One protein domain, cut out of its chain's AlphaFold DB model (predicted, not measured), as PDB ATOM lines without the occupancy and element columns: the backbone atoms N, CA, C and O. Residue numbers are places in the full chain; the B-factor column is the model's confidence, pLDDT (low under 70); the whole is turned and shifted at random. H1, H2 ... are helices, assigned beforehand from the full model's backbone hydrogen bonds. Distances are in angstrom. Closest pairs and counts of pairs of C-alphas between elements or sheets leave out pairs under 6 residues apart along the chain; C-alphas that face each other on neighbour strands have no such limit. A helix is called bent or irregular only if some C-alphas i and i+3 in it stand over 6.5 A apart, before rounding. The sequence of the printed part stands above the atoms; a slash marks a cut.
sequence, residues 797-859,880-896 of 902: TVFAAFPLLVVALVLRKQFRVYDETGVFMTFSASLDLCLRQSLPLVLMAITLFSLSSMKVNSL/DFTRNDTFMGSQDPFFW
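Overview. This is residues 797 to 859 and 880 to 896 of the 902 residues of a protein of Uncinula necator (UniProt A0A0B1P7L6). Helix H1 and bent helix H2 make an open V; short H3 packs on arm H2b. The printed part, all helix in class, has 80 residues with H1, H2, H3 in order. It is loose, radius of gyration of the C-alphas 16.3 A, spanning 49 by 22 by 19 A.

Arrangement. H1, residues 797 to 821, touches H2a, residues 827 to 836, with 809 to 814 alone, about perpendicular at 77 degrees; the C-alphas of Val 810 and Ser 830 are closest, 5.6 A. Assigned by hydrogen bonds as one helix, H2, residues 827 to 859, is bent: C-alphas 836 and 839 are 7.2 A apart. H2b, residues 839 to 859, touches H3, residues 893 to 896, with 847 to 854 alone; the C-alphas of Leu 851 and Pro 893 are closest, 6.5 A. Every O i to N i+4 pair is within hydrogen-bond range in H2a and H2b, 19 of 21 in H1.

Along the chain. H1, 36.3 A long, begins at C-alpha 797 (-4.367, 8.315, -46.395); H3 ends at C-alpha 896 (-18.379, 1.968, -36.721).

Size, cuts and confidence. Residues 860 to 879 are cut out, a C-alpha gap of 14.8 A. Residues 853 to 859, 883 and 891 have pLDDT under 70.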
ATOM      1  N   THR A 797      -5.146   7.559 -47.388       79.56
ATOM      2  CA  THR A 797      -4.367   8.315 -46.395       79.56
ATOM      3  C   THR A 797      -4.277   7.590 -45.051       79.56
ATOM      4  O   THR A 797      -3.222   7.623 -44.423       79.56
ATOM      5  N   VAL A 798      -5.329   6.876 -44.634       82.56
ATOM      6  CA  VAL A 798      -5.331   6.031 -43.427       82.56
ATOM      7  C   VAL A 798      -4.413   4.825 -43.624       82.56
ATOM      8  O   VAL A 798      -3.575   4.571 -42.762       82.56
ATOM      9  N   PHE A 799      -4.460   4.168 -44.790       79.00
ATOM     10  CA  PHE A 799      -3.535   3.077 -45.133       79.00
ATOM     11  C   PHE A 799      -2.050   3.502 -45.121       79.00
ATOM     12  O   PHE A 799      -1.183   2.669 -44.868       79.00
ATOM     13  N   ALA A 800      -1.742   4.788 -45.335       79.06
ATOM     14  CA  ALA A 800      -0.390   5.338 -45.182       79.06
ATOM     15  C   ALA A 800      -0.060   5.769 -43.734       79.06
ATOM     16  O   ALA A 800       1.066   5.586 -43.272       79.06
ATOM     17  N   ALA A 801      -1.028   6.331 -43.002       83.12
ATOM     18  CA  ALA A 801      -0.825   6.863 -41.652       83.12
ATOM     19  C   ALA A 801      -0.833   5.786 -40.549       83.12
ATOM     20  O   ALA A 801      -0.090   5.895 -39.572       83.12
ATOM     21  N   PHE A 802      -1.642   4.733 -40.684       84.38
ATOM     22  CA  PHE A 802      -1.770   3.694 -39.659       84.38
ATOM     23  C   PHE A 802      -0.480   2.871 -39.447       84.38
ATOM     24  O   PHE A 802      -0.114   2.649 -38.289       84.38
ATOM     25  N   PRO A 803       0.305   2.507 -40.485       86.69
ATOM     26  CA  PRO A 803       1.639   1.929 -40.294       86.69
ATOM     27  C   PRO A 803       2.581   2.821 -39.470       86.69
ATOM     28  O   PRO A 803       3.315   2.312 -38.622       86.69
ATOM     29  N   LEU A 804       2.529   4.148 -39.654       88.06
ATOM     30  CA  LEU A 804       3.321   5.099 -38.863       88.06
ATOM     31  C   LEU A 804       2.862   5.129 -37.398       88.06
ATOM     32  O   LEU A 804       3.703   5.137 -36.500       88.06
ATOM     33  N   LEU A 805       1.549   5.066 -37.139       88.69
ATOM     34  CA  LEU A 805       0.999   4.926 -35.786       88.69
ATOM     35  C   LEU A 805       1.473   3.627 -35.113       88.69
ATOM     36  O   LEU A 805       1.895   3.659 -33.956       88.69
ATOM     37  N   VAL A 806       1.457   2.495 -35.824       90.31
ATOM     38  CA  VAL A 806       1.953   1.211 -35.299       90.31
ATOM     39  C   VAL A 806       3.446   1.295 -34.971       90.31
ATOM     40  O   VAL A 806       3.839   0.927 -33.864       90.31
ATOM     41  N   VAL A 807       4.277   1.843 -35.865       92.81
ATOM     42  CA  VAL A 807       5.715   2.053 -35.603       92.81
ATOM     43  C   VAL A 807       5.933   2.974 -34.395       92.81
ATOM     44  O   VAL A 807       6.744   2.651 -33.527       92.81
ATOM     45  N   ALA A 808       5.177   4.068 -34.274       93.62
ATOM     46  CA  ALA A 808       5.262   4.983 -33.136       93.62
ATOM     47  C   ALA A 808       4.852   4.323 -31.805       93.62
ATOM     48  O   ALA A 808       5.499   4.554 -30.782       93.62
ATOM     49  N   LEU A 809       3.826   3.461 -31.798       93.25
ATOM     50  CA  LEU A 809       3.437   2.674 -30.621       93.25
ATOM     51  C   LEU A 809       4.528   1.669 -30.221       93.25
ATOM     52  O   LEU A 809       4.856   1.566 -29.036       93.25
ATOM     53  N   VAL A 810       5.127   0.976 -31.196       94.31
ATOM     54  CA  VAL A 810       6.217   0.015 -30.965       94.31
ATOM     55  C   VAL A 810       7.464   0.712 -30.415       94.31
ATOM     56  O   VAL A 810       8.012   0.245 -29.414       94.31
ATOM     57  N   LEU A 811       7.852   1.863 -30.977       95.19
ATOM     58  CA  LEU A 811       8.952   2.696 -30.475       95.19
ATOM     59  C   LEU A 811       8.667   3.228 -29.066       95.19
ATOM     60  O   LEU A 811       9.495   3.063 -28.173       95.19
ATOM     61  N   ARG A 812       7.474   3.787 -28.815       94.69
ATOM     62  CA  ARG A 812       7.045   4.244 -27.477       94.69
ATOM     63  C   ARG A 812       7.152   3.128 -26.434       94.69
ATOM     64  O   ARG A 812       7.538   3.387 -25.296       94.69
ATOM     65  N   LYS A 813       6.808   1.890 -26.805       92.81
ATOM     66  CA  LYS A 813       6.914   0.722 -25.923       92.81
ATOM     67  C   LYS A 813       8.366   0.252 -25.747       92.81
ATOM     68  O   LYS A 813       8.706  -0.147 -24.636       92.81
ATOM     69  N   GLN A 814       9.222   0.353 -26.771       94.25
ATOM     70  CA  GLN A 814      10.666   0.092 -26.652       94.25
ATOM     71  C   GLN A 814      11.346   1.095 -25.713       94.25
ATOM     72  O   GLN A 814      12.019   0.660 -24.781       94.25
ATOM     73  N   PHE A 815      11.124   2.402 -25.903       95.50
ATOM     74  CA  PHE A 815      11.672   3.444 -25.028       95.50
ATOM     75  C   PHE A 815      11.198   3.272 -23.587       95.50
ATOM     76  O   PHE A 815      12.031   3.128 -22.706       95.50
ATOM     77  N   ARG A 816       9.888   3.112 -23.347       93.12
ATOM     78  CA  ARG A 816       9.378   2.892 -21.984       93.12
ATOM     79  C   ARG A 816      10.026   1.687 -21.285       93.12
ATOM     80  O   ARG A 816      10.334   1.770 -20.104       93.12
ATOM     81  N   VAL A 817      10.223   0.564 -21.985       92.00
ATOM     82  CA  VAL A 817      10.890  -0.610 -21.392       92.00
ATOM     83  C   VAL A 817      12.383  -0.352 -21.170       92.00
ATOM     84  O   VAL A 817      12.932  -0.820 -20.177       92.00
ATOM     85  N   TYR A 818      13.037   0.416 -22.043       93.69
ATOM     86  CA  TYR A 818      14.417   0.854 -21.846       93.69
ATOM     87  C   TYR A 818      14.554   1.771 -20.619       93.69
ATOM     88  O   TYR A 818      15.424   1.527 -19.791       93.69
ATOM     89  N   ASP A 819      13.646   2.731 -20.432       94.50
ATOM     90  CA  ASP A 819      13.613   3.619 -19.261       94.50
ATOM     91  C   ASP A 819      13.345   2.839 -17.956       94.50
ATOM     92  O   ASP A 819      13.929   3.131 -16.914       94.50
ATOM     93  N   GLU A 820      12.483   1.813 -18.007       94.00
ATOM     94  CA  GLU A 820      12.127   0.963 -16.859       94.00
ATOM     95  C   GLU A 820      13.180  -0.120 -16.525       94.00
ATOM     96  O   GLU A 820      13.172  -0.633 -15.406       94.00
ATOM     97  N   THR A 821      14.058  -0.519 -17.463       92.25
ATOM     98  CA  THR A 821      14.926  -1.717 -17.299       92.25
ATOM     99  C   THR A 821      16.377  -1.588 -17.780       92.25
ATOM    100  O   THR A 821      17.175  -2.493 -17.540       92.25
ATOM    101  N   GLY A 822      16.734  -0.523 -18.499       90.44
ATOM    102  CA  GLY A 822      18.029  -0.355 -19.170       90.44
ATOM    103  C   GLY A 822      18.246  -1.231 -20.415       90.44
ATOM    104  O   GLY A 822      19.292  -1.124 -21.056       90.44
ATOM    105  N   VAL A 823      17.292  -2.095 -20.792       89.12
ATOM    106  CA  VAL A 823      17.435  -3.047 -21.908       89.12
ATOM    107  C   VAL A 823      16.557  -2.640 -23.090       89.12
ATOM    108  O   VAL A 823      15.329  -2.620 -22.999       89.12
ATOM    109  N   PHE A 824      17.176  -2.352 -24.238       90.12
ATOM    110  CA  PHE A 824      16.439  -1.964 -25.440       90.12
ATOM    111  C   PHE A 824      15.849  -3.197 -26.142       90.12
ATOM    112  O   PHE A 824      16.563  -4.025 -26.709       90.12
ATOM    113  N   MET A 825      14.524  -3.336 -26.079       90.06
ATOM    114  CA  MET A 825      13.789  -4.469 -26.646       90.06
ATOM    115  C   MET A 825      13.812  -4.462 -28.186       90.06
ATOM    116  O   MET A 825      13.778  -3.403 -28.810       90.06
ATOM    117  N   THR A 826      13.805  -5.640 -28.823       90.12
ATOM    118  CA  THR A 826      13.682  -5.743 -30.289       90.12
ATOM    119  C   THR A 826      12.305  -5.284 -30.782       90.12
ATOM    120  O   THR A 826      11.293  -5.449 -30.096       90.12
ATOM    121  N   PHE A 827      12.247  -4.767 -32.015       90.62
ATOM    122  CA  PHE A 827      10.996  -4.322 -32.643       90.62
ATOM    123  C   PHE A 827       9.933  -5.436 -32.672       90.62
ATOM    124  O   PHE A 827       8.782  -5.201 -32.323       90.62
ATOM    125  N   SER A 828      10.323  -6.673 -33.000       88.62
ATOM    126  CA  SER A 828       9.426  -7.837 -33.051       88.62
ATOM    127  C   SER A 828       8.837  -8.223 -31.688       88.62
ATOM    128  O   SER A 828       7.658  -8.568 -31.606       88.62
ATOM    129  N   ALA A 829       9.621  -8.133 -30.608       87.62
ATOM    130  CA  ALA A 829       9.135  -8.398 -29.256       87.62
ATOM    131  C   ALA A 829       8.219  -7.271 -28.748       87.62
ATOM    132  O   ALA A 829       7.178  -7.548 -28.152       87.62
ATOM    133  N   SER A 830       8.558  -6.011 -29.040       90.75
ATOM    134  CA  SER A 830       7.708  -4.864 -28.706       90.75
ATOM    135  C   SER A 830       6.393  -4.877 -29.502       90.75
ATOM    136  O   SER A 830       5.336  -4.594 -28.938       90.75
ATOM    137  N   LEU A 831       6.412  -5.310 -30.769       91.38
ATOM    138  CA  LEU A 831       5.213  -5.491 -31.593       91.38
ATOM    139  C   LEU A 831       4.260  -6.554 -31.022       91.38
ATOM    140  O   LEU A 831       3.066  -6.281 -30.926       91.38
ATOM    141  N   ASP A 832       4.748  -7.717 -30.573       90.19
ATOM    142  CA  ASP A 832       3.894  -8.726 -29.916       90.19
ATOM    143  C   ASP A 832       3.254  -8.187 -28.619       90.19
ATOM    144  O   ASP A 832       2.075  -8.439 -28.366       90.19
ATOM    145  N   LEU A 833       3.973  -7.375 -27.832       89.00
ATOM    146  CA  LEU A 833       3.392  -6.684 -26.672       89.00
ATOM    147  C   LEU A 833       2.357  -5.621 -27.078       89.00
ATOM    148  O   LEU A 833       1.313  -5.502 -26.433       89.00
ATOM    149  N   CYS A 834       2.613  -4.868 -28.151       91.75
ATOM    150  CA  CYS A 834       1.680  -3.866 -28.662       91.75
ATOM    151  C   CYS A 834       0.390  -4.513 -29.181       91.75
ATOM    152  O   CYS A 834      -0.689  -4.057 -28.813       91.75
ATOM    153  N   LEU A 835       0.473  -5.608 -29.946       90.25
ATOM    154  CA  LEU A 835      -0.696  -6.352 -30.435       90.25
ATOM    155  C   LEU A 835      -1.556  -6.935 -29.304       90.25
ATOM    156  O   LEU A 835      -2.771  -7.014 -29.446       90.25
ATOM    157  N   ARG A 836      -0.952  -7.327 -28.172       89.12
ATOM    158  CA  ARG A 836      -1.681  -7.880 -27.012       89.12
ATOM    159  C   ARG A 836      -2.359  -6.834 -26.130       89.12
ATOM    160  O   ARG A 836      -3.277  -7.188 -25.399       89.12
ATOM    161  N   GLN A 837      -1.866  -5.593 -26.113       88.06
ATOM    162  CA  GLN A 837      -2.276  -4.583 -25.125       88.06
ATOM    163  C   GLN A 837      -2.557  -3.217 -25.750       88.06
ATOM    164  O   GLN A 837      -3.662  -2.695 -25.635       88.06
ATOM    165  N   SER A 838      -1.555  -2.615 -26.394       90.19
ATOM    166  CA  SER A 838      -1.625  -1.220 -26.832       90.19
ATOM    167  C   SER A 838      -2.535  -1.017 -28.041       90.19
ATOM    168  O   SER A 838      -3.339  -0.092 -28.025       90.19
ATOM    169  N   LEU A 839      -2.450  -1.871 -29.064       89.38
ATOM    170  CA  LEU A 839      -3.237  -1.718 -30.288       89.38
ATOM    171  C   LEU A 839      -4.738  -1.989 -30.064       89.38
ATOM    172  O   LEU A 839      -5.526  -1.140 -30.475       89.38
ATOM    173  N   PRO A 840      -5.171  -3.058 -29.357       90.44
ATOM    174  CA  PRO A 840      -6.594  -3.268 -29.073       90.44
ATOM    175  C   PRO A 840      -7.203  -2.142 -28.229       90.44
ATOM    176  O   PRO A 840      -8.330  -1.725 -28.484       90.44
ATOM    177  N   LEU A 841      -6.452  -1.612 -27.254       90.62
ATOM    178  CA  LEU A 841      -6.912  -0.507 -26.410       90.62
ATOM    179  C   LEU A 841      -6.976   0.821 -27.181       90.62
ATOM    180  O   LEU A 841      -7.917   1.582 -26.984       90.62
ATOM    181  N   VAL A 842      -6.028   1.087 -28.088       89.31
ATOM    182  CA  VAL A 842      -6.072   2.257 -28.982       89.31
ATOM    183  C   VAL A 842      -7.237   2.152 -29.968       89.31
ATOM    184  O   VAL A 842      -8.002   3.103 -30.084       89.31
ATOM    185  N   LEU A 843      -7.439   1.001 -30.618       88.38
ATOM    186  CA  LEU A 843      -8.573   0.789 -31.528       88.38
ATOM    187  C   LEU A 843      -9.921   0.926 -30.805       88.38
ATOM    188  O   LEU A 843     -10.816   1.589 -31.321       88.38
ATOM    189  N   MET A 844     -10.052   0.373 -29.594       89.38
ATOM    190  CA  MET A 844     -11.263   0.509 -28.775       89.38
ATOM    191  C   MET A 844     -11.490   1.949 -28.285       89.38
ATOM    192  O   MET A 844     -12.624   2.423 -28.269       89.38
ATOM    193  N   ALA A 845     -10.428   2.690 -27.954       88.75
ATOM    194  CA  ALA A 845     -10.542   4.112 -27.641       88.75
ATOM    195  C   ALA A 845     -10.993   4.935 -28.863       88.75
ATOM    196  O   ALA A 845     -11.847   5.806 -28.722       88.75
ATOM    197  N   ILE A 846     -10.473   4.643 -30.063       85.31
ATOM    198  CA  ILE A 846     -10.834   5.354 -31.301       85.31
ATOM    199  C   ILE A 846     -12.269   5.013 -31.744       85.31
ATOM    200  O   ILE A 846     -12.999   5.925 -32.134       85.31
ATOM    201  N   THR A 847     -12.732   3.759 -31.630       85.56
ATOM    202  CA  THR A 847     -14.142   3.413 -31.921       85.56
ATOM    203  C   THR A 847     -15.105   4.088 -30.956       85.56
ATOM    204  O   THR A 847     -16.068   4.707 -31.406       85.56
ATOM    205  N   LEU A 848     -14.836   4.044 -29.647       85.81
ATOM    206  CA  LEU A 848     -15.674   4.717 -28.650       85.81
ATOM    207  C   LEU A 848     -15.659   6.244 -28.807       85.81
ATOM    208  O   LEU A 848     -16.706   6.869 -28.649       85.81
ATOM    209  N   PHE A 849     -14.517   6.843 -29.156       82.31
ATOM    210  CA  PHE A 849     -14.410   8.281 -29.418       82.31
ATOM    211  C   PHE A 849     -15.148   8.705 -30.696       82.31
ATOM    212  O   PHE A 849     -15.788   9.756 -30.719       82.31
ATOM    213  N   SER A 850     -15.114   7.885 -31.751       78.25
ATOM    214  CA  SER A 850     -15.890   8.151 -32.965       78.25
ATOM    215  C   SER A 850     -17.395   8.046 -32.692       78.25
ATOM    216  O   SER A 850     -18.141   8.987 -32.960       78.25
ATOM    217  N   LEU A 851     -17.834   6.960 -32.042       78.88
ATOM    218  CA  LEU A 851     -19.234   6.743 -31.659       78.88
ATOM    219  C   LEU A 851     -19.776   7.833 -30.720       78.88
ATOM    220  O   LEU A 851     -20.928   8.250 -30.865       78.88
ATOM    221  N   SER A 852     -18.970   8.324 -29.772       74.94
ATOM    222  CA  SER A 852     -19.376   9.432 -28.902       74.94
ATOM    223  C   SER A 852     -19.451  10.754 -29.668       74.94
ATOM    224  O   SER A 852     -20.452  11.456 -29.538       74.94
ATOM    225  N   SER A 853     -18.477  11.050 -30.535       66.88
ATOM    226  CA  SER A 853     -18.481  12.243 -31.398       66.88
ATOM    227  C   SER A 853     -19.700  12.274 -32.328       66.88
ATOM    228  O   SER A 853     -20.383  13.294 -32.419       66.88
ATOM    229  N   MET A 854     -20.036  11.140 -32.956       67.56
ATOM    230  CA  MET A 854     -21.243  10.971 -33.777       67.56
ATOM    231  C   MET A 854     -22.523  11.265 -32.976       67.56
ATOM    232  O   MET A 854     -23.380  12.024 -33.429       67.56
ATOM    233  N   LYS A 855     -22.646  10.710 -31.762       59.72
ATOM    234  CA  LYS A 855     -23.848  10.857 -30.923       59.72
ATOM    235  C   LYS A 855     -23.989  12.246 -30.287       59.72
ATOM    236  O   LYS A 855     -25.102  12.738 -30.139       59.72
ATOM    237  N   VAL A 856     -22.884  12.904 -29.942       56.34
ATOM    238  CA  VAL A 856     -22.894  14.309 -29.499       56.34
ATOM    239  C   VAL A 856     -23.339  15.214 -30.653       56.34
ATOM    240  O   VAL A 856     -24.227  16.046 -30.471       56.34
ATOM    241  N   ASN A 857     -22.824  14.987 -31.865       52.00
ATOM    242  CA  ASN A 857     -23.208  15.758 -33.049       52.00
ATOM    243  C   ASN A 857     -24.649  15.514 -33.530       52.00
ATOM    244  O   ASN A 857     -25.190  16.392 -34.206       52.00
ATOM    245  N   SER A 858     -25.294  14.387 -33.199       50.69
ATOM    246  CA  SER A 858     -26.731  14.205 -33.461       50.69
ATOM    247  C   SER A 858     -27.610  14.927 -32.432       50.69
ATOM    248  O   SER A 858     -28.611  15.531 -32.815       50.69
ATOM    249  N   LEU A 859     -27.200  14.958 -31.158       43.53
ATOM    250  CA  LEU A 859     -27.894  15.699 -30.098       43.53
ATOM    251  C   LEU A 859     -27.838  17.218 -30.325       43.53
ATOM    252  O   LEU A 859     -28.880  17.869 -30.288       43.53
ATOM    253  N   ASP A 880     -21.238  24.195 -39.980       72.06
ATOM    254  CA  ASP A 880     -19.904  23.689 -39.671       72.06
ATOM    255  C   ASP A 880     -19.408  22.816 -40.832       72.06
ATOM    256  O   ASP A 880     -19.879  21.695 -41.041       72.06
ATOM    257  N   PHE A 881     -18.449  23.346 -41.589       75.62
ATOM    258  CA  PHE A 881     -17.798  22.634 -42.686       75.62
ATOM    259  C   PHE A 881     -16.657  21.709 -42.225       75.62
ATOM    260  O   PHE A 881     -16.203  20.894 -43.023       75.62
ATOM    261  N   THR A 882     -16.216  21.800 -40.964       72.12
ATOM    262  CA  THR A 882     -15.172  20.938 -40.364       72.12
ATOM    263  C   THR A 882     -15.736  19.669 -39.719       72.12
ATOM    264  O   THR A 882     -14.995  18.773 -39.318       72.12
ATOM    265  N   ARG A 883     -17.067  19.528 -39.684       63.53
ATOM    266  CA  ARG A 883     -17.806  18.417 -39.055       63.53
ATOM    267  C   ARG A 883     -17.426  17.011 -39.555       63.53
ATOM    268  O   ARG A 883     -17.715  16.030 -38.872       63.53
ATOM    269  N   ASN A 884     -16.780  16.921 -40.723       72.69
ATOM    270  CA  ASN A 884     -16.277  15.690 -41.348       72.69
ATOM    271  C   ASN A 884     -14.732  15.589 -41.375       72.69
ATOM    272  O   ASN A 884     -14.194  14.713 -42.044       72.69
ATOM    273  N   ASP A 885     -14.004  16.419 -40.619       72.12
ATOM    274  CA  ASP A 885     -12.549  16.287 -40.391       72.12
ATOM    275  C   ASP A 885     -12.194  15.284 -39.266       72.12
ATOM    276  O   ASP A 885     -11.056  15.213 -38.801       72.12
ATOM    277  N   THR A 886     -13.159  14.473 -38.820       71.94
ATOM    278  CA  THR A 886     -12.936  13.378 -37.862       71.94
ATOM    279  C   THR A 886     -12.165  12.216 -38.504       71.94
ATOM    280  O   THR A 886     -12.154  12.062 -39.722       71.94
ATOM    281  N   PHE A 887     -11.561  11.336 -37.694       72.00
ATOM    282  CA  PHE A 887     -10.731  10.212 -38.173       72.00
ATOM    283  C   PHE A 887     -11.408   9.311 -39.228       72.00
ATOM    284  O   PHE A 887     -10.736   8.792 -40.115       72.00
ATOM    285  N   MET A 888     -12.733   9.134 -39.154       74.56
ATOM    286  CA  MET A 888     -13.498   8.312 -40.106       74.56
ATOM    287  C   MET A 888     -14.045   9.092 -41.308       74.56
ATOM    288  O   MET A 888     -14.587   8.475 -42.227       74.56
ATOM    289  N   GLY A 889     -13.990  10.425 -41.268       76.62
ATOM    290  CA  GLY A 889     -14.540  11.317 -42.285       76.62
ATOM    291  C   GLY A 889     -16.070  11.345 -42.398       76.62
ATOM    292  O   GLY A 889     -16.588  12.035 -43.270       76.62
ATOM    293  N   SER A 890     -16.799  10.593 -41.567       75.50
ATOM    294  CA  SER A 890     -18.246  10.372 -41.681       75.50
ATOM    295  C   SER A 890     -18.952  10.494 -40.328       75.50
ATOM    296  O   SER A 890     -18.355  10.263 -39.276       75.50
ATOM    297  N   GLN A 891     -20.239  10.845 -40.373       68.62
ATOM    298  CA  GLN A 891     -21.129  10.979 -39.212       68.62
ATOM    299  C   GLN A 891     -22.070   9.781 -39.023       68.62
ATOM    300  O   GLN A 891     -22.720   9.699 -37.984       68.62
ATOM    301  N   ASP A 892     -22.181   8.884 -40.008       74.94
ATOM    302  CA  ASP A 892     -23.112   7.755 -39.944       74.94
ATOM    303  C   ASP A 892     -22.586   6.669 -38.979       74.94
ATOM    304  O   ASP A 892     -21.559   6.038 -39.270       74.94
ATOM    305  N   PRO A 893     -23.273   6.412 -37.845       75.50
ATOM    306  CA  PRO A 893     -22.842   5.424 -36.863       75.50
ATOM    307  C   PRO A 893     -22.916   3.982 -37.373       75.50
ATOM    308  O   PRO A 893     -22.361   3.100 -36.720       75.50
ATOM    309  N   PHE A 894     -23.551   3.708 -38.520       80.88
ATOM    310  CA  PHE A 894     -23.527   2.383 -39.143       80.88
ATOM    311  C   PHE A 894     -22.096   1.901 -39.430       80.88
ATOM    312  O   PHE A 894     -21.778   0.738 -39.188       80.88
ATOM    313  N   PHE A 895     -21.204   2.798 -39.862       83.56
ATOM    314  CA  PHE A 895     -19.846   2.455 -40.299       83.56
ATOM    315  C   PHE A 895     -18.834   2.244 -39.157       83.56
ATOM    316  O   PHE A 895     -17.640   2.140 -39.423       83.56
ATOM    317  N   TRP A 896     -19.263   2.139 -37.893       82.31
ATOM    318  CA  TRP A 896     -18.379   1.968 -36.721       82.31
ATOM    319  C   TRP A 896     -17.356   0.821 -36.849       82.31
ATOM    320  O   TRP A 896     -16.249   0.911 -36.314       82.31
TER     321      TRP A 896